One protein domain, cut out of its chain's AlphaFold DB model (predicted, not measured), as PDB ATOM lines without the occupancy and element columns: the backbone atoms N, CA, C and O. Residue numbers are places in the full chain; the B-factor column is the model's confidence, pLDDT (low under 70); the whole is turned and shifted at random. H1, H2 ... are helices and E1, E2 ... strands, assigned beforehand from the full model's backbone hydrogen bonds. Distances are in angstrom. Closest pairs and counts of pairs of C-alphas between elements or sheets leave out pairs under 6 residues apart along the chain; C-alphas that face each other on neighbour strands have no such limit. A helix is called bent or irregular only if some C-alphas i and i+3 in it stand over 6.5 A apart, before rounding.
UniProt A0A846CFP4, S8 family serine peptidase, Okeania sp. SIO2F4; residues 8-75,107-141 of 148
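What this domain is: This is residues 8 to 75 and 107 to 141 of the 148 residues of the protein "S8 family serine peptidase" of Okeania sp. SIO2F4 (UniProt A0A846CFP4). A small sheet of three strands stands in the middle, with the long helix H3 slantwise over one face and the short H2 over the opposite face. H4 packs on the sheet at E3 and E2 with its residues 134 to 138, its line about perpendicular to that of H3, while H1 lies off the sheet at one end of the domain. The printed part has 103 residues, with H1 E1 H2 E2 E3 H3 H4 along the chain; the sheet, in order E1 E2 E3, is parallel, and the class is mixed. It is compact, with radius of gyration of the C-alphas 13.0 A and spans of 38 by 32 by 21 A.

Where its parts are: E2 is residues 47 to 52, 15.8 A; E1 is 24 to 26, 7.0 A; E3 is 72 to 75, 10.3 A. H3 is 107 to 124, 26.0 A; H4 is 130 to 140, 15.7 A, ending at C-alpha 140 (137.702, 88.139, 160.154). H2 is 39 to 43, 8.8 A, only just irregular: C-alphas 40 and 43 are 6.6 A apart. H1 is 8 to 17, 14.2 A, beginning at C-alpha 8 (115.123, 108.588, 152.816).

How they stand to each other: N 25 and O 47 of E1 and E2 are 2.9 A apart, and N 50 and O 73 of E2 and E3 2.9 A, within hydrogen-bond range. E1, H2 and E2 form a strand-helix-strand unit, parallel neighbour strands joined through a helix, with a right-handed crossover. H3 is over E2 at a height over the sheet of 9.4 A, 43 degrees to E2 on the local plane; their closest C-alphas, Ser 51 and Thr 107, are 5.0 A apart. H2 is on the opposite face. H3, with residues 118 to 122, only just touches H4, with 3 pairs of C-alphas within 8 A, the closest Val 118 and Ile 133 at 6.9 A. H1 is not on the sheet. Every O i to N i+4 pair is within range in H1 and H4; H3 has 11 of 14, H2 0 of 1, with 1 of 2 O i to N i+3 pairs.

The domain as a whole: The farthest C-alphas, Gly 8 and Asn 55, are 38.1 A apart. Residues 76 to 106 are not printed; C-alphas 75 and 107 are 8.1 A apart across the cut. The links E1 to H2 and E2 to E3 are long. No printed residue has a pLDDT under 70.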
ATOM      1  N   GLY A   8     115.302 108.495 151.365       88.44
ATOM      2  CA  GLY A   8     115.123 108.588 152.816       88.44
ATOM      3  C   GLY A   8     115.695 107.395 153.591       88.44
ATOM      4  O   GLY A   8     116.087 107.556 154.742       88.44
ATOM      5  N   GLU A   9     115.799 106.213 152.973       87.50
ATOM      6  CA  GLU A   9     116.400 105.024 153.598       87.50
ATOM      7  C   GLU A   9     117.926 105.206 153.732       87.50
ATOM      8  O   GLU A   9     118.481 104.933 154.795       87.50
ATOM      9  N   ILE A  10     118.598 105.777 152.718       89.44
ATOM     10  CA  ILE A  10     120.034 106.116 152.802       89.44
ATOM     11  C   ILE A  10     120.285 107.165 153.882       89.44
ATOM     12  O   ILE A  10     121.211 107.027 154.681       89.44
ATOM     13  N   GLU A  11     119.496 108.239 153.878       92.50
ATOM     14  CA  GLU A  11     119.665 109.347 154.820       92.50
ATOM     15  C   GLU A  11     119.486 108.870 156.263       92.50
ATOM     16  O   GLU A  11     120.290 109.222 157.124       92.50
ATOM     17  N   ALA A  12     118.500 108.002 156.514       92.88
ATOM     18  CA  ALA A  12     118.280 107.406 157.827       92.88
ATOM     19  C   ALA A  12     119.455 106.522 158.279       92.88
ATOM     20  O   ALA A  12     119.889 106.621 159.428       92.88
ATOM     21  N   ILE A  13     120.000 105.693 157.381       93.44
ATOM     22  CA  ILE A  13     121.139 104.816 157.692       93.44
ATOM     23  C   ILE A  13     122.393 105.642 157.991       93.44
ATOM     24  O   ILE A  13     123.047 105.413 159.008       93.44
ATOM     25  N   ARG A  14     122.693 106.657 157.170       92.69
ATOM     26  CA  ARG A  14     123.826 107.565 157.416       92.69
ATOM     27  C   ARG A  14     123.674 108.325 158.726       92.69
ATOM     28  O   ARG A  14     124.603 108.359 159.525       92.69
ATOM     29  N   TYR A  15     122.487 108.872 158.985       95.56
ATOM     30  CA  TYR A  15     122.188 109.579 160.230       95.56
ATOM     31  C   TYR A  15     122.455 108.710 161.470       95.56
ATOM     32  O   TYR A  15     122.962 109.208 162.482       95.56
ATOM     33  N   ALA A  16     122.102 107.422 161.402       95.00
ATOM     34  CA  ALA A  16     122.340 106.463 162.473       95.00
ATOM     35  C   ALA A  16     123.839 106.138 162.622       95.00
ATOM     36  O   ALA A  16     124.361 106.161 163.741       95.00
ATOM     37  N   ALA A  17     124.546 105.911 161.513       95.31
ATOM     38  CA  ALA A  17     125.979 105.623 161.517       95.31
ATOM     39  C   ALA A  17     126.818 106.773 162.093       95.31
ATOM     40  O   ALA A  17     127.678 106.546 162.945       95.31
ATOM     41  N   GLU A  18     126.485 108.023 161.754       95.69
ATOM     42  CA  GLU A  18     127.097 109.228 162.342       95.69
ATOM     43  C   GLU A  18     126.922 109.317 163.871       95.69
ATOM     44  O   GLU A  18     127.644 110.049 164.547       95.69
ATOM     45  N   ARG A  19     125.973 108.561 164.437       96.38
ATOM     46  CA  ARG A  19     125.706 108.458 165.883       96.38
ATOM     47  C   ARG A  19     126.263 107.182 166.508       96.38
ATOM     48  O   ARG A  19     125.948 106.879 167.657       96.38
ATOM     49  N   GLY A  20     127.102 106.448 165.782       95.62
ATOM     50  CA  GLY A  20     127.751 105.241 166.282       95.62
ATOM     51  C   GLY A  20     126.896 103.977 166.189       95.62
ATOM     52  O   GLY A  20     127.219 102.997 166.863       95.62
ATOM     53  N   VAL A  21     125.814 103.989 165.402       97.00
ATOM     54  CA  VAL A  21     124.965 102.811 165.169       97.00
ATOM     55  C   VAL A  21     125.484 102.036 163.962       97.00
ATOM     56  O   VAL A  21     125.557 102.576 162.865       97.00
ATOM     57  N   VAL A  22     125.794 100.754 164.148       97.38
ATOM     58  CA  VAL A  22     126.113  99.843 163.038       97.38
ATOM     59  C   VAL A  22     124.809  99.275 162.486       97.38
ATOM     60  O   VAL A  22     123.994  98.742 163.243       97.38
ATOM     61  N   PHE A  23     124.598  99.394 161.178       96.56
ATOM     62  CA  PHE A  23     123.378  98.921 160.530       96.56
ATOM     63  C   PHE A  23     123.587  97.503 159.988       96.56
ATOM     64  O   PHE A  23     124.520  97.267 159.231       96.56
ATOM     65  N   VAL A  24     122.726  96.554 160.356       98.19
ATOM     66  CA  VAL A  24     122.805  95.152 159.913       98.19
ATOM     67  C   VAL A  24     121.510  94.805 159.190       98.19
ATOM     68  O   VAL A  24     120.430  94.938 159.765       98.19
ATOM     69  N   SER A  25     121.608  94.390 157.927       97.69
ATOM     70  CA  SER A  25     120.453  94.211 157.040       97.69
ATOM     71  C   SER A  25     120.420  92.830 156.398       97.69
ATOM     72  O   SER A  25     121.397  92.391 155.800       97.69
ATOM     73  N   ALA A  26     119.258  92.182 156.446       98.31
ATOM     74  CA  ALA A  26     119.007  90.918 155.762       98.31
ATOM     75  C   ALA A  26     119.111  91.083 154.238       98.31
ATOM     76  O   ALA A  26     118.503  91.997 153.676       98.31
ATOM     77  N   ALA A  27     119.838  90.187 153.566       98.12
ATOM     78  CA  ALA A  27     120.063  90.270 152.124       98.12
ATOM     79  C   ALA A  27     118.787  90.063 151.282       98.12
ATOM     80  O   ALA A  27     118.714  90.548 150.152       98.12
ATOM     81  N   GLY A  28     117.780  89.375 151.826       98.06
ATOM     82  CA  GLY A  28     116.551  88.990 151.125       98.06
ATOM     83  C   GLY A  28     116.475  87.480 150.881       98.06
ATOM     84  O   GLY A  28     117.477  86.774 150.993       98.06
ATOM     85  N   ASN A  29     115.265  86.982 150.611       97.88
ATOM     86  CA  ASN A  29     114.939  85.546 150.597       97.88
ATOM     87  C   ASN A  29     114.359  85.070 149.247       97.88
ATOM     88  O   ASN A  29     113.563  84.133 149.216       97.88
ATOM     89  N   ASP A  30     114.717  85.739 148.147       96.94
ATOM     90  CA  ASP A  30     114.181  85.476 146.804       96.94
ATOM     91  C   ASP A  30     115.143  84.636 145.926       96.94
ATOM     92  O   ASP A  30     114.837  84.371 144.761       96.94
ATOM     93  N   GLY A  31     116.313  84.237 146.442       96.75
ATOM     94  CA  GLY A  31     117.354  83.529 145.684       96.75
ATOM     95  C   GLY A  31     117.948  84.362 144.541       96.75
ATOM     96  O   GLY A  31     118.322  83.826 143.498       96.75
ATOM     97  N   LEU A  32     117.964  85.691 144.687       96.56
ATOM     98  CA  LEU A  32     118.452  86.612 143.661       96.56
ATOM     99  C   LEU A  32     119.973  86.751 143.713       96.56
ATOM    100  O   LEU A  32     120.591  86.663 144.767       96.56
ATOM    101  N   SER A  33     120.576  87.116 142.585       96.00
ATOM    102  CA  SER A  33     122.023  87.343 142.463       96.00
ATOM    103  C   SER A  33     122.528  88.632 143.126       96.00
ATOM    104  O   SER A  33     123.648  89.057 142.870       96.00
ATOM    105  N   SER A  34     121.693  89.345 143.883       95.75
ATOM    106  CA  SER A  34     122.081  90.587 144.564       95.75
ATOM    107  C   SER A  34     121.117  90.917 145.712       95.75
ATOM    108  O   SER A  34     119.925  90.628 145.577       95.75
ATOM    109  N   PRO A  35     121.560  91.584 146.796       97.12
ATOM    110  CA  PRO A  35     120.721  91.812 147.976       97.12
ATOM    111  C   PRO A  35     119.614  92.829 147.705       97.12
ATOM    112  O   PRO A  35     119.804  93.718 146.881       97.12
ATOM    113  N   ASP A  36     118.488  92.788 148.406       96.25
ATOM    114  CA  ASP A  36     117.491  93.865 148.342       96.25
ATOM    115  C   ASP A  36     117.955  95.114 149.113       96.25
ATOM    116  O   ASP A  36     118.907  95.079 149.894       96.25
ATOM    117  N   TYR A  37     117.283  96.249 148.923       95.06
ATOM    118  CA  TYR A  37     117.439  97.387 149.831       95.06
ATOM    119  C   TYR A  37     116.731  97.093 151.162       95.06
ATOM    120  O   TYR A  37     115.657  96.482 151.151       95.06
ATOM    121  N   PRO A  38     117.277  97.522 152.314       95.19
ATOM    122  CA  PRO A  38     118.472  98.356 152.461       95.19
ATOM    123  C   PRO A  38     119.811  97.601 152.446       95.19
ATOM    124  O   PRO A  38     120.839  98.263 152.441       95.19
ATOM    125  N   ALA A  39     119.853  96.265 152.406       96.50
ATOM    126  CA  ALA A  39     121.119  95.519 152.451       96.50
ATOM    127  C   ALA A  39     122.085  95.881 151.312       96.50
ATOM    128  O   ALA A  39     123.289  95.955 151.524       96.50
ATOM    129  N   ARG A  40     121.571  96.223 150.126       95.31
ATOM    130  CA  ARG A  40     122.395  96.718 149.010       95.31
ATOM    131  C   ARG A  40     123.128  98.042 149.302       95.31
ATOM    132  O   ARG A  40     124.009  98.403 148.536       95.31
ATOM    133  N   LEU A  41     122.791  98.758 150.381       95.00
ATOM    134  CA  LEU A  41     123.496  99.974 150.821       95.00
ATOM    135  C   LEU A  41     124.780  99.704 151.603       95.00
ATOM    136  O   LEU A  41     125.510 100.654 151.884       95.00
ATOM    137  N   ALA A  42     125.093  98.441 151.889       95.81
ATOM    138  CA  ALA A  42     126.375  98.027 152.457       95.81
ATOM    139  C   ALA A  42     127.575  98.266 151.507       95.81
ATOM    140  O   ALA A  42     128.700  97.904 151.816       95.81
ATOM    141  N   ASP A  43     127.359  98.893 150.341       92.75
ATOM    142  CA  ASP A  43     128.411  99.428 149.462       92.75
ATOM    143  C   ASP A  43     128.885 100.812 149.936       92.75
ATOM    144  O   ASP A  43     129.828 101.391 149.399       92.75
ATOM    145  N   ARG A  44     128.166 101.380 150.907       91.94
ATOM    146  CA  ARG A  44     128.379 102.714 151.464       91.94
ATOM    147  C   ARG A  44     128.348 102.714 152.986       91.94
ATOM    148  O   ARG A  44     129.106 103.468 153.580       91.94
ATOM    149  N   GLN A  45     127.406 101.990 153.595       94.00
ATOM    150  CA  GLN A  45     127.228 101.932 155.044       94.00
ATOM    151  C   GLN A  45     126.408 100.708 155.458       94.00
ATOM    152  O   GLN A  45     125.313 100.480 154.931       94.00
ATOM    153  N   GLY A  46     126.859 100.015 156.500       96.25
ATOM    154  CA  GLY A  46     126.171  98.872 157.082       96.25
ATOM    155  C   GLY A  46     126.664  97.547 156.521       96.25
ATOM    156  O   GLY A  46     127.476  97.498 155.611       96.25
ATOM    157  N   ILE A  47     126.126  96.461 157.068       98.25
ATOM    158  CA  ILE A  47     126.505  95.087 156.741       98.25
ATOM    159  C   ILE A  47     125.288  94.367 156.160       98.25
ATOM    160  O   ILE A  47     124.229  94.301 156.797       98.25
ATOM    161  N   ALA A  48     125.440  93.804 154.966       98.12
ATOM    162  CA  ALA A  48     124.476  92.898 154.359       98.12
ATOM    163  C   ALA A  48     124.703  91.465 154.855       98.12
ATOM    164  O   ALA A  48     125.833  90.980 154.892       98.12
ATOM    165  N   VAL A  49     123.624  90.775 155.226       98.62
ATOM    166  CA  VAL A  49     123.698  89.435 155.818       98.62
ATOM    167  C   VAL A  49     122.911  88.425 154.993       98.62
ATOM    168  O   VAL A  49     121.676  88.446 154.963       98.62
ATOM    169  N   GLY A  50     123.645  87.529 154.340       98.19
ATOM    170  CA  GLY A  50     123.121  86.312 153.731       98.19
ATOM    171  C   GLY A  50     122.936  85.174 154.731       98.19
ATOM    172  O   GLY A  50     123.328  85.264 155.898       98.19
ATOM    173  N   SER A  51     122.350  84.077 154.261       98.25
ATOM    174  CA  SER A  51     122.063  82.892 155.069       98.25
ATOM    175  C   SER A  51     122.908  81.694 154.643       98.25
ATOM    176  O   SER A  51     123.076  81.429 153.451       98.25
ATOM    177  N   VAL A  52     123.384  80.942 155.635       97.25
ATOM    178  CA  VAL A  52     123.894  79.576 155.461       97.25
ATOM    179  C   VAL A  52     123.058  78.563 156.240       97.25
ATOM    180  O   VAL A  52     122.485  78.863 157.295       97.25
ATOM    181  N   GLU A  53     123.028  77.344 155.711       96.00
ATOM    182  CA  GLU A  53     122.510  76.141 156.350       96.00
ATOM    183  C   GLU A  53     123.421  75.704 157.515       96.00
ATOM    184  O   GLU A  53     124.577  76.122 157.638       96.00
ATOM    185  N   ARG A  54     122.946  74.768 158.347       92.81
ATOM    186  CA  ARG A  54     123.735  74.191 159.455       92.81
ATOM    187  C   ARG A  54     125.073  73.576 159.008       92.81
ATOM    188  O   ARG A  54     126.012  73.530 159.800       92.81
ATOM    189  N   ASN A  55     125.159  73.078 157.776       91.75
ATOM    190  CA  ASN A  55     126.366  72.462 157.209       91.75
ATOM    191  C   ASN A  55     127.345  73.487 156.587       91.75
ATOM    192  O   ASN A  55     128.372  73.076 156.052       91.75
ATOM    193  N   GLY A  56     127.040  74.790 156.642       92.19
ATOM    194  CA  GLY A  56     127.845  75.865 156.049       92.19
ATOM    195  C   GLY A  56     127.514  76.189 154.589       92.19
ATOM    196  O   GLY A  56     127.955  77.217 154.078       92.19
ATOM    197  N   LYS A  57     126.701  75.375 153.911       94.25
ATOM    198  CA  LYS A  57     126.257  75.649 152.544       94.25
ATOM    199  C   LYS A  57     125.406  76.917 152.496       94.25
ATOM    200  O   LYS A  57     124.616  77.178 153.400       94.25
ATOM    201  N   PHE A  58     125.546  77.693 151.426       95.69
ATOM    202  CA  PHE A  58     124.694  78.852 151.177       95.69
ATOM    203  C   PHE A  58     123.225  78.432 151.027       95.69
ATOM    204  O   PHE A  58     122.913  77.541 150.231       95.69
ATOM    205  N   SER A  59     122.325  79.059 151.787       97.19
ATOM    206  CA  SER A  59     120.900  78.718 151.749       97.19
ATOM    207  C   SER A  59     120.309  79.108 150.395       97.19
ATOM    208  O   SER A  59     120.460  80.249 149.964       97.19
ATOM    209  N   SER A  60     119.578  78.205 149.735       96.31
ATOM    210  CA  SER A  60     119.108  78.415 148.353       96.31
ATOM    211  C   SER A  60     118.162  79.605 148.162       96.31
ATOM    212  O   SER A  60     118.017  80.097 147.048       96.31
ATOM    213  N   PHE A  61     117.492  80.052 149.226       97.31
ATOM    214  CA  PHE A  61     116.629  81.236 149.202       97.31
ATOM    215  C   PHE A  61     117.406  82.545 149.401       97.31
ATOM    216  O   PHE A  61     116.862  83.613 149.147       97.31
ATOM    217  N   SER A  62     118.638  82.510 149.912       98.25
ATOM    218  CA  SER A  62     119.361  83.729 150.272       98.25
ATOM    219  C   SER A  62     119.738  84.508 149.018       98.25
ATOM    220  O   SER A  62     120.281  83.944 148.075       98.25
ATOM    221  N   ASN A  63     119.501  85.818 149.014       97.94
ATOM    222  CA  ASN A  63     120.050  86.664 147.962       97.94
ATOM    223  C   ASN A  63     121.580  86.760 148.114       97.94
ATOM    224  O   ASN A  63     122.083  86.971 149.222       97.94
ATOM    225  N   GLU A  64     122.311  86.621 147.012       96.81
ATOM    226  CA  GLU A  64     123.776  86.683 146.943       96.81
ATOM    227  C   GLU A  64     124.303  88.122 147.060       96.81
ATOM    228  O   GLU A  64     123.549  89.081 146.908       96.81
ATOM    229  N   ALA A  65     125.610  88.289 147.288       95.31
ATOM    230  CA  ALA A  65     126.265  89.603 147.358       95.31
ATOM    231  C   ALA A  65     126.233  90.372 146.021       95.31
ATOM    232  O   ALA A  65     126.227  91.604 145.994       95.31
ATOM    233  N   GLY A  66     126.169  89.645 144.903       93.50
ATOM    234  CA  GLY A  66     126.299  90.191 143.559       93.50
ATOM    235  C   GLY A  66     127.734  90.532 143.170       93.50
ATOM    236  O   GLY A  66     128.694  90.091 143.789       93.50
ATOM    237  N   ASN A  67     127.873  91.299 142.087       91.75
ATOM    238  CA  ASN A  67     129.167  91.544 141.434       91.75
ATOM    239  C   ASN A  67     129.841  92.860 141.850       91.75
ATOM    240  O   ASN A  67     130.911  93.183 141.338       91.75
ATOM    241  N   GLN A  68     129.191  93.661 142.694       89.12
ATOM    242  CA  GLN A  68     129.753  94.913 143.195       89.12
ATOM    243  C   GLN A  68     130.326  94.678 144.594       89.12
ATOM    244  O   GLN A  68     129.708  93.935 145.357       89.12
ATOM    245  N   PRO A  69     131.468  95.296 144.946       90.31
ATOM    246  CA  PRO A  69     131.979  95.249 146.310       90.31
ATOM    247  C   PRO A  69     130.916  95.722 147.305       90.31
ATOM    248  O   PRO A  69     130.285  96.760 147.100       90.31
ATOM    249  N   LEU A  70     130.714  94.932 148.353       93.88
ATOM    250  CA  LEU A  70     129.709  95.142 149.384       93.88
ATOM    251  C   LEU A  70     130.236  94.548 150.689       93.88
ATOM    252  O   LEU A  70     130.786  93.442 150.660       93.88
ATOM    253  N   ASP A  71     129.995  95.217 151.815       96.81
ATOM    254  CA  ASP A  71     130.194  94.625 153.138       96.81
ATOM    255  C   ASP A  71     129.137  93.534 153.355       96.81
ATOM    256  O   ASP A  71     128.043  93.763 153.876       96.81
ATOM    257  N   TYR A  72     129.446  92.333 152.868       97.31
ATOM    258  CA  TYR A  72     128.554  91.183 152.856       97.31
ATOM    259  C   TYR A  72     129.167  90.023 153.627       97.31
ATOM    260  O   TYR A  72     130.261  89.552 153.318       97.31
ATOM    261  N   VAL A  73     128.411  89.503 154.587       97.88
ATOM    262  CA  VAL A  73     128.742  88.268 155.303       97.88
ATOM    263  C   VAL A  73     127.559  87.319 155.285       97.88
ATOM    264  O   VAL A  73     126.432  87.691 154.964       97.88
ATOM    265  N   VAL A  74     127.808  86.074 155.666       97.81
ATOM    266  CA  VAL A  74     126.756  85.085 155.884       97.81
ATOM    267  C   VAL A  74     126.742  84.645 157.338       97.81
ATOM    268  O   VAL A  74     127.778  84.610 158.002       97.81
ATOM    269  N   ALA A  75     125.560  84.296 157.832       98.06
ATOM    270  CA  ALA A  75     125.377  83.736 159.164       98.06
ATOM    271  C   ALA A  75     124.310  82.627 159.142       98.06
ATOM    272  O   ALA A  75     123.573  82.512 158.156       98.06
ATOM    273  N   THR A 107     117.253  84.924 155.893       98.38
ATOM    274  CA  THR A 107     118.232  85.995 156.152       98.38
ATOM    275  C   THR A 107     117.809  86.894 157.325       98.38
ATOM    276  O   THR A 107     118.659  87.462 158.015       98.38
ATOM    277  N   SER A 108     116.506  86.949 157.630       96.94
ATOM    278  CA  SER A 108     115.952  87.553 158.851       96.94
ATOM    279  C   SER A 108     116.456  86.892 160.137       96.94
ATOM    280  O   SER A 108     116.581  87.577 161.145       96.94
ATOM    281  N   MET A 109     116.757  85.589 160.111       97.94
ATOM    282  CA  MET A 109     117.305  84.837 161.247       97.94
ATOM    283  C   MET A 109     118.839  84.877 161.256       97.94
ATOM    284  O   MET A 109     119.443  84.891 162.326       97.94
ATOM    285  N   ALA A 110     119.475  84.998 160.089       98.44
ATOM    286  CA  ALA A 110     120.917  85.225 159.986       98.44
ATOM    287  C   ALA A 110     121.336  86.601 160.544       98.44
ATOM    288  O   ALA A 110     122.269  86.705 161.339       98.44
ATOM    289  N   SER A 111     120.600  87.661 160.202       98.56
ATOM    290  CA  SER A 111     120.897  89.050 160.598       98.56
ATOM    291  C   SER A 111     121.102  89.280 162.108       98.56
ATOM    292  O   SER A 111     122.098  89.909 162.477       98.56
ATOM    293  N   PRO A 112     120.240  88.784 163.022       98.25
ATOM    294  CA  PRO A 112     120.437  88.983 164.457       98.25
ATOM    295  C   PRO A 112     121.692  88.293 165.013       98.25
ATOM    296  O   PRO A 112     122.217  88.762 166.022       98.25
ATOM    297  N   HIS A 113     122.228  87.250 164.363       98.25
ATOM    298  CA  HIS A 113     123.522  86.682 164.759       98.25
ATOM    299  C   HIS A 113     124.649  87.707 164.567       98.25
ATOM    300  O   HIS A 113     125.443  87.932 165.481       98.25
ATOM    301  N   VAL A 114     124.680  88.387 163.415       98.62
ATOM    302  CA  VAL A 114     125.673  89.435 163.120       98.62
ATOM    303  C   VAL A 114     125.464  90.658 164.018       98.62
ATOM    304  O   VAL A 114     126.431  91.187 164.561       98.62
ATOM    305  N   ALA A 115     124.215  91.059 164.274       98.62
ATOM    306  CA  ALA A 115     123.918  92.134 165.226       98.62
ATOM    307  C   ALA A 115     124.407  91.807 166.654       98.62
ATOM    308  O   ALA A 115     124.902  92.688 167.361       98.62
ATOM    309  N   GLY A 116     124.329  90.539 167.071       98.56
ATOM    310  CA  GLY A 116     124.913  90.070 168.329       98.56
ATOM    311  C   GLY A 116     126.437  90.205 168.362       98.56
ATOM    312  O   GLY A 116     126.988  90.691 169.349       98.56
ATOM    313  N   VAL A 117     127.125  89.849 167.272       98.56
ATOM    314  CA  VAL A 117     128.585  90.026 167.145       98.56
ATOM    315  C   VAL A 117     128.971  91.505 167.217       98.56
ATOM    316  O   VAL A 117     129.873  91.856 167.977       98.56
ATOM    317  N   VAL A 118     128.248  92.385 166.518       98.62
ATOM    318  CA  VAL A 118     128.416  93.847 166.621       98.62
ATOM    319  C   VAL A 118     128.313  94.309 168.077       98.62
ATOM    320  O   VAL A 118     129.166  95.065 168.548       98.62
ATOM    321  N   ALA A 119     127.295  93.845 168.810       98.50
ATOM    322  CA  ALA A 119     127.104  94.209 170.212       98.50
ATOM    323  C   ALA A 119     128.275  93.744 171.096       98.50
ATOM    324  O   ALA A 119     128.733  94.510 171.944       98.50
ATOM    325  N   LEU A 120     128.799  92.535 170.871       98.62
ATOM    326  CA  LEU A 120     129.967  92.013 171.588       98.62
ATOM    327  C   LEU A 120     131.243  92.810 171.279       98.62
ATOM    328  O   LEU A 120     131.981  93.157 172.200       98.62
ATOM    329  N   ILE A 121     131.481  93.161 170.012       98.38
ATOM    330  CA  ILE A 121     132.615  94.010 169.615       98.38
ATOM    331  C   ILE A 121     132.510  95.378 170.303       98.38
ATOM    332  O   ILE A 121     133.478  95.854 170.901       98.38
ATOM    333  N   LYS A 122     131.320  95.995 170.280       97.56
ATOM    334  CA  LYS A 122     131.085  97.297 170.916       97.56
ATOM    335  C   LYS A 122     131.208  97.232 172.439       97.56
ATOM    336  O   LYS A 122     131.684  98.188 173.042       97.56
ATOM    337  N   GLN A 123     130.817  96.120 173.062       98.25
ATOM    338  CA  GLN A 123     131.029  95.885 174.490       98.25
ATOM    339  C   GLN A 123     132.522  95.781 174.821       98.25
ATOM    340  O   GLN A 123     132.969  96.375 175.800       98.25
ATOM    341  N   ALA A 124     133.288  95.040 174.014       98.50
ATOM    342  CA  ALA A 124     134.721  94.856 174.216       98.50
ATOM    343  C   ALA A 124     135.504  96.163 174.030       98.50
ATOM    344  O   ALA A 124     136.456  96.422 174.768       98.50
ATOM    345  N   ASN A 125     135.093  97.002 173.076       98.00
ATOM    346  CA  ASN A 125     135.658  98.331 172.893       98.00
ATOM    347  C   ASN A 125     134.595  99.357 172.434       98.00
ATOM    348  O   ASN A 125     134.343  99.516 171.233       98.00
ATOM    349  N   PRO A 126     134.020 100.130 173.376       97.25
ATOM    350  CA  PRO A 126     133.010 101.139 173.062       97.25
ATOM    351  C   PRO A 126     133.514 102.295 172.189       97.25
ATOM    352  O   PRO A 126     132.692 102.974 171.567       97.25
ATOM    353  N   SER A 127     134.833 102.530 172.111       97.62
ATOM    354  CA  SER A 127     135.407 103.643 171.342       97.62
ATOM    355  C   SER A 127     135.593 103.340 169.856       97.62
ATOM    356  O   SER A 127     135.982 104.240 169.115       97.62
ATOM    357  N   LEU A 128     135.346 102.103 169.408       98.19
ATOM    358  CA  LEU A 128     135.421 101.759 167.987       98.19
ATOM    359  C   LEU A 128     134.402 102.570 167.177       98.19
ATOM    360  O   LEU A 128     133.235 102.699 167.578       98.19
ATOM    361  N   SER A 129     134.849 103.100 166.038       97.88
ATOM    362  CA  SER A 129     133.970 103.695 165.030       97.88
ATOM    363  C   SER A 129     133.103 102.617 164.375       97.88
ATOM    364  O   SER A 129     133.407 101.429 164.464       97.88
ATOM    365  N   VAL A 130     132.023 103.033 163.712       97.69
ATOM    366  CA  VAL A 130     131.162 102.120 162.941       97.69
ATOM    367  C   VAL A 130     131.979 101.387 161.877       97.69
ATOM    368  O   VAL A 130     131.994 100.164 161.877       97.69
ATOM    369  N   GLU A 131     132.752 102.129 161.083       96.88
ATOM    370  CA  GLU A 131     133.639 101.585 160.045       96.88
ATOM    371  C   GLU A 131     134.649 100.568 160.604       96.88
ATOM    372  O   GLU A 131     134.864  99.515 160.019       96.88
ATOM    373  N   ALA A 132     135.242 100.825 161.778       98.12
ATOM    374  CA  ALA A 132     136.168  99.869 162.384       98.12
ATOM    375  C   ALA A 132     135.470  98.556 162.778       98.12
ATOM    376  O   ALA A 132     136.073  97.492 162.676       98.12
ATOM    377  N   ILE A 133     134.213  98.618 163.231       98.38
ATOM    378  CA  ILE A 133     133.427  97.424 163.574       98.38
ATOM    379  C   ILE A 133     133.054  96.647 162.310       98.38
ATOM    380  O   ILE A 133     133.196  95.425 162.299       98.38
ATOM    381  N   GLU A 134     132.604  97.348 161.265       97.44
ATOM    382  CA  GLU A 134     132.300  96.768 159.953       97.44
ATOM    383  C   GLU A 134     133.541  96.046 159.401       97.44
ATOM    384  O   GLU A 134     133.488  94.834 159.181       97.44
ATOM    385  N   ASN A 135     134.695  96.721 159.351       97.06
ATOM    386  CA  ASN A 135     135.956  96.141 158.879       97.06
ATOM    387  C   ASN A 135     136.398  94.917 159.690       97.06
ATOM    388  O   ASN A 135     136.757  93.904 159.099       97.06
ATOM    389  N   ILE A 136     136.326  94.955 161.029       98.06
ATOM    390  CA  ILE A 136     136.662  93.783 161.860       98.06
ATOM    391  C   ILE A 136     135.808  92.575 161.455       98.06
ATOM    392  O   ILE A 136     136.330  91.466 161.347       98.06
ATOM    393  N   ILE A 137     134.506  92.769 161.235       97.62
ATOM    394  CA  ILE A 137     133.600  91.681 160.851       97.62
ATOM    395  C   ILE A 137     133.941  91.158 159.451       97.62
ATOM    396  O   ILE A 137     134.039  89.943 159.283       97.62
ATOM    397  N   ILE A 138     134.152  92.044 158.472       95.56
ATOM    398  CA  ILE A 138     134.468  91.654 157.090       95.56
ATOM    399  C   ILE A 138     135.821  90.935 157.004       95.56
ATOM    400  O   ILE A 138     135.913  89.866 156.405       95.56
ATOM    401  N   GLU A 139     136.862  91.471 157.641       95.19
ATOM    402  CA  GLU A 139     138.230  90.942 157.554       95.19
ATOM    403  C   GLU A 139     138.422  89.622 158.312       95.19
ATOM    404  O   GLU A 139     139.311  88.839 157.976       95.19
ATOM    405  N   THR A 140     137.605  89.363 159.337       95.75
ATOM    406  CA  THR A 140     137.702  88.139 160.154       95.75
ATOM    407  C   THR A 140     136.655  87.083 159.804       95.75
ATOM    408  O   THR A 140     136.668  85.990 160.383       95.75
ATOM    409  N   ALA A 141     135.765  87.366 158.846       93.19
ATOM    410  CA  ALA A 141     134.780  86.411 158.362       93.19
ATOM    411  C   ALA A 141     135.463  85.156 157.794       93.19
ATOM    412  O   ALA A 141     136.419  85.222 157.020       93.19
TER     413      ALA A 141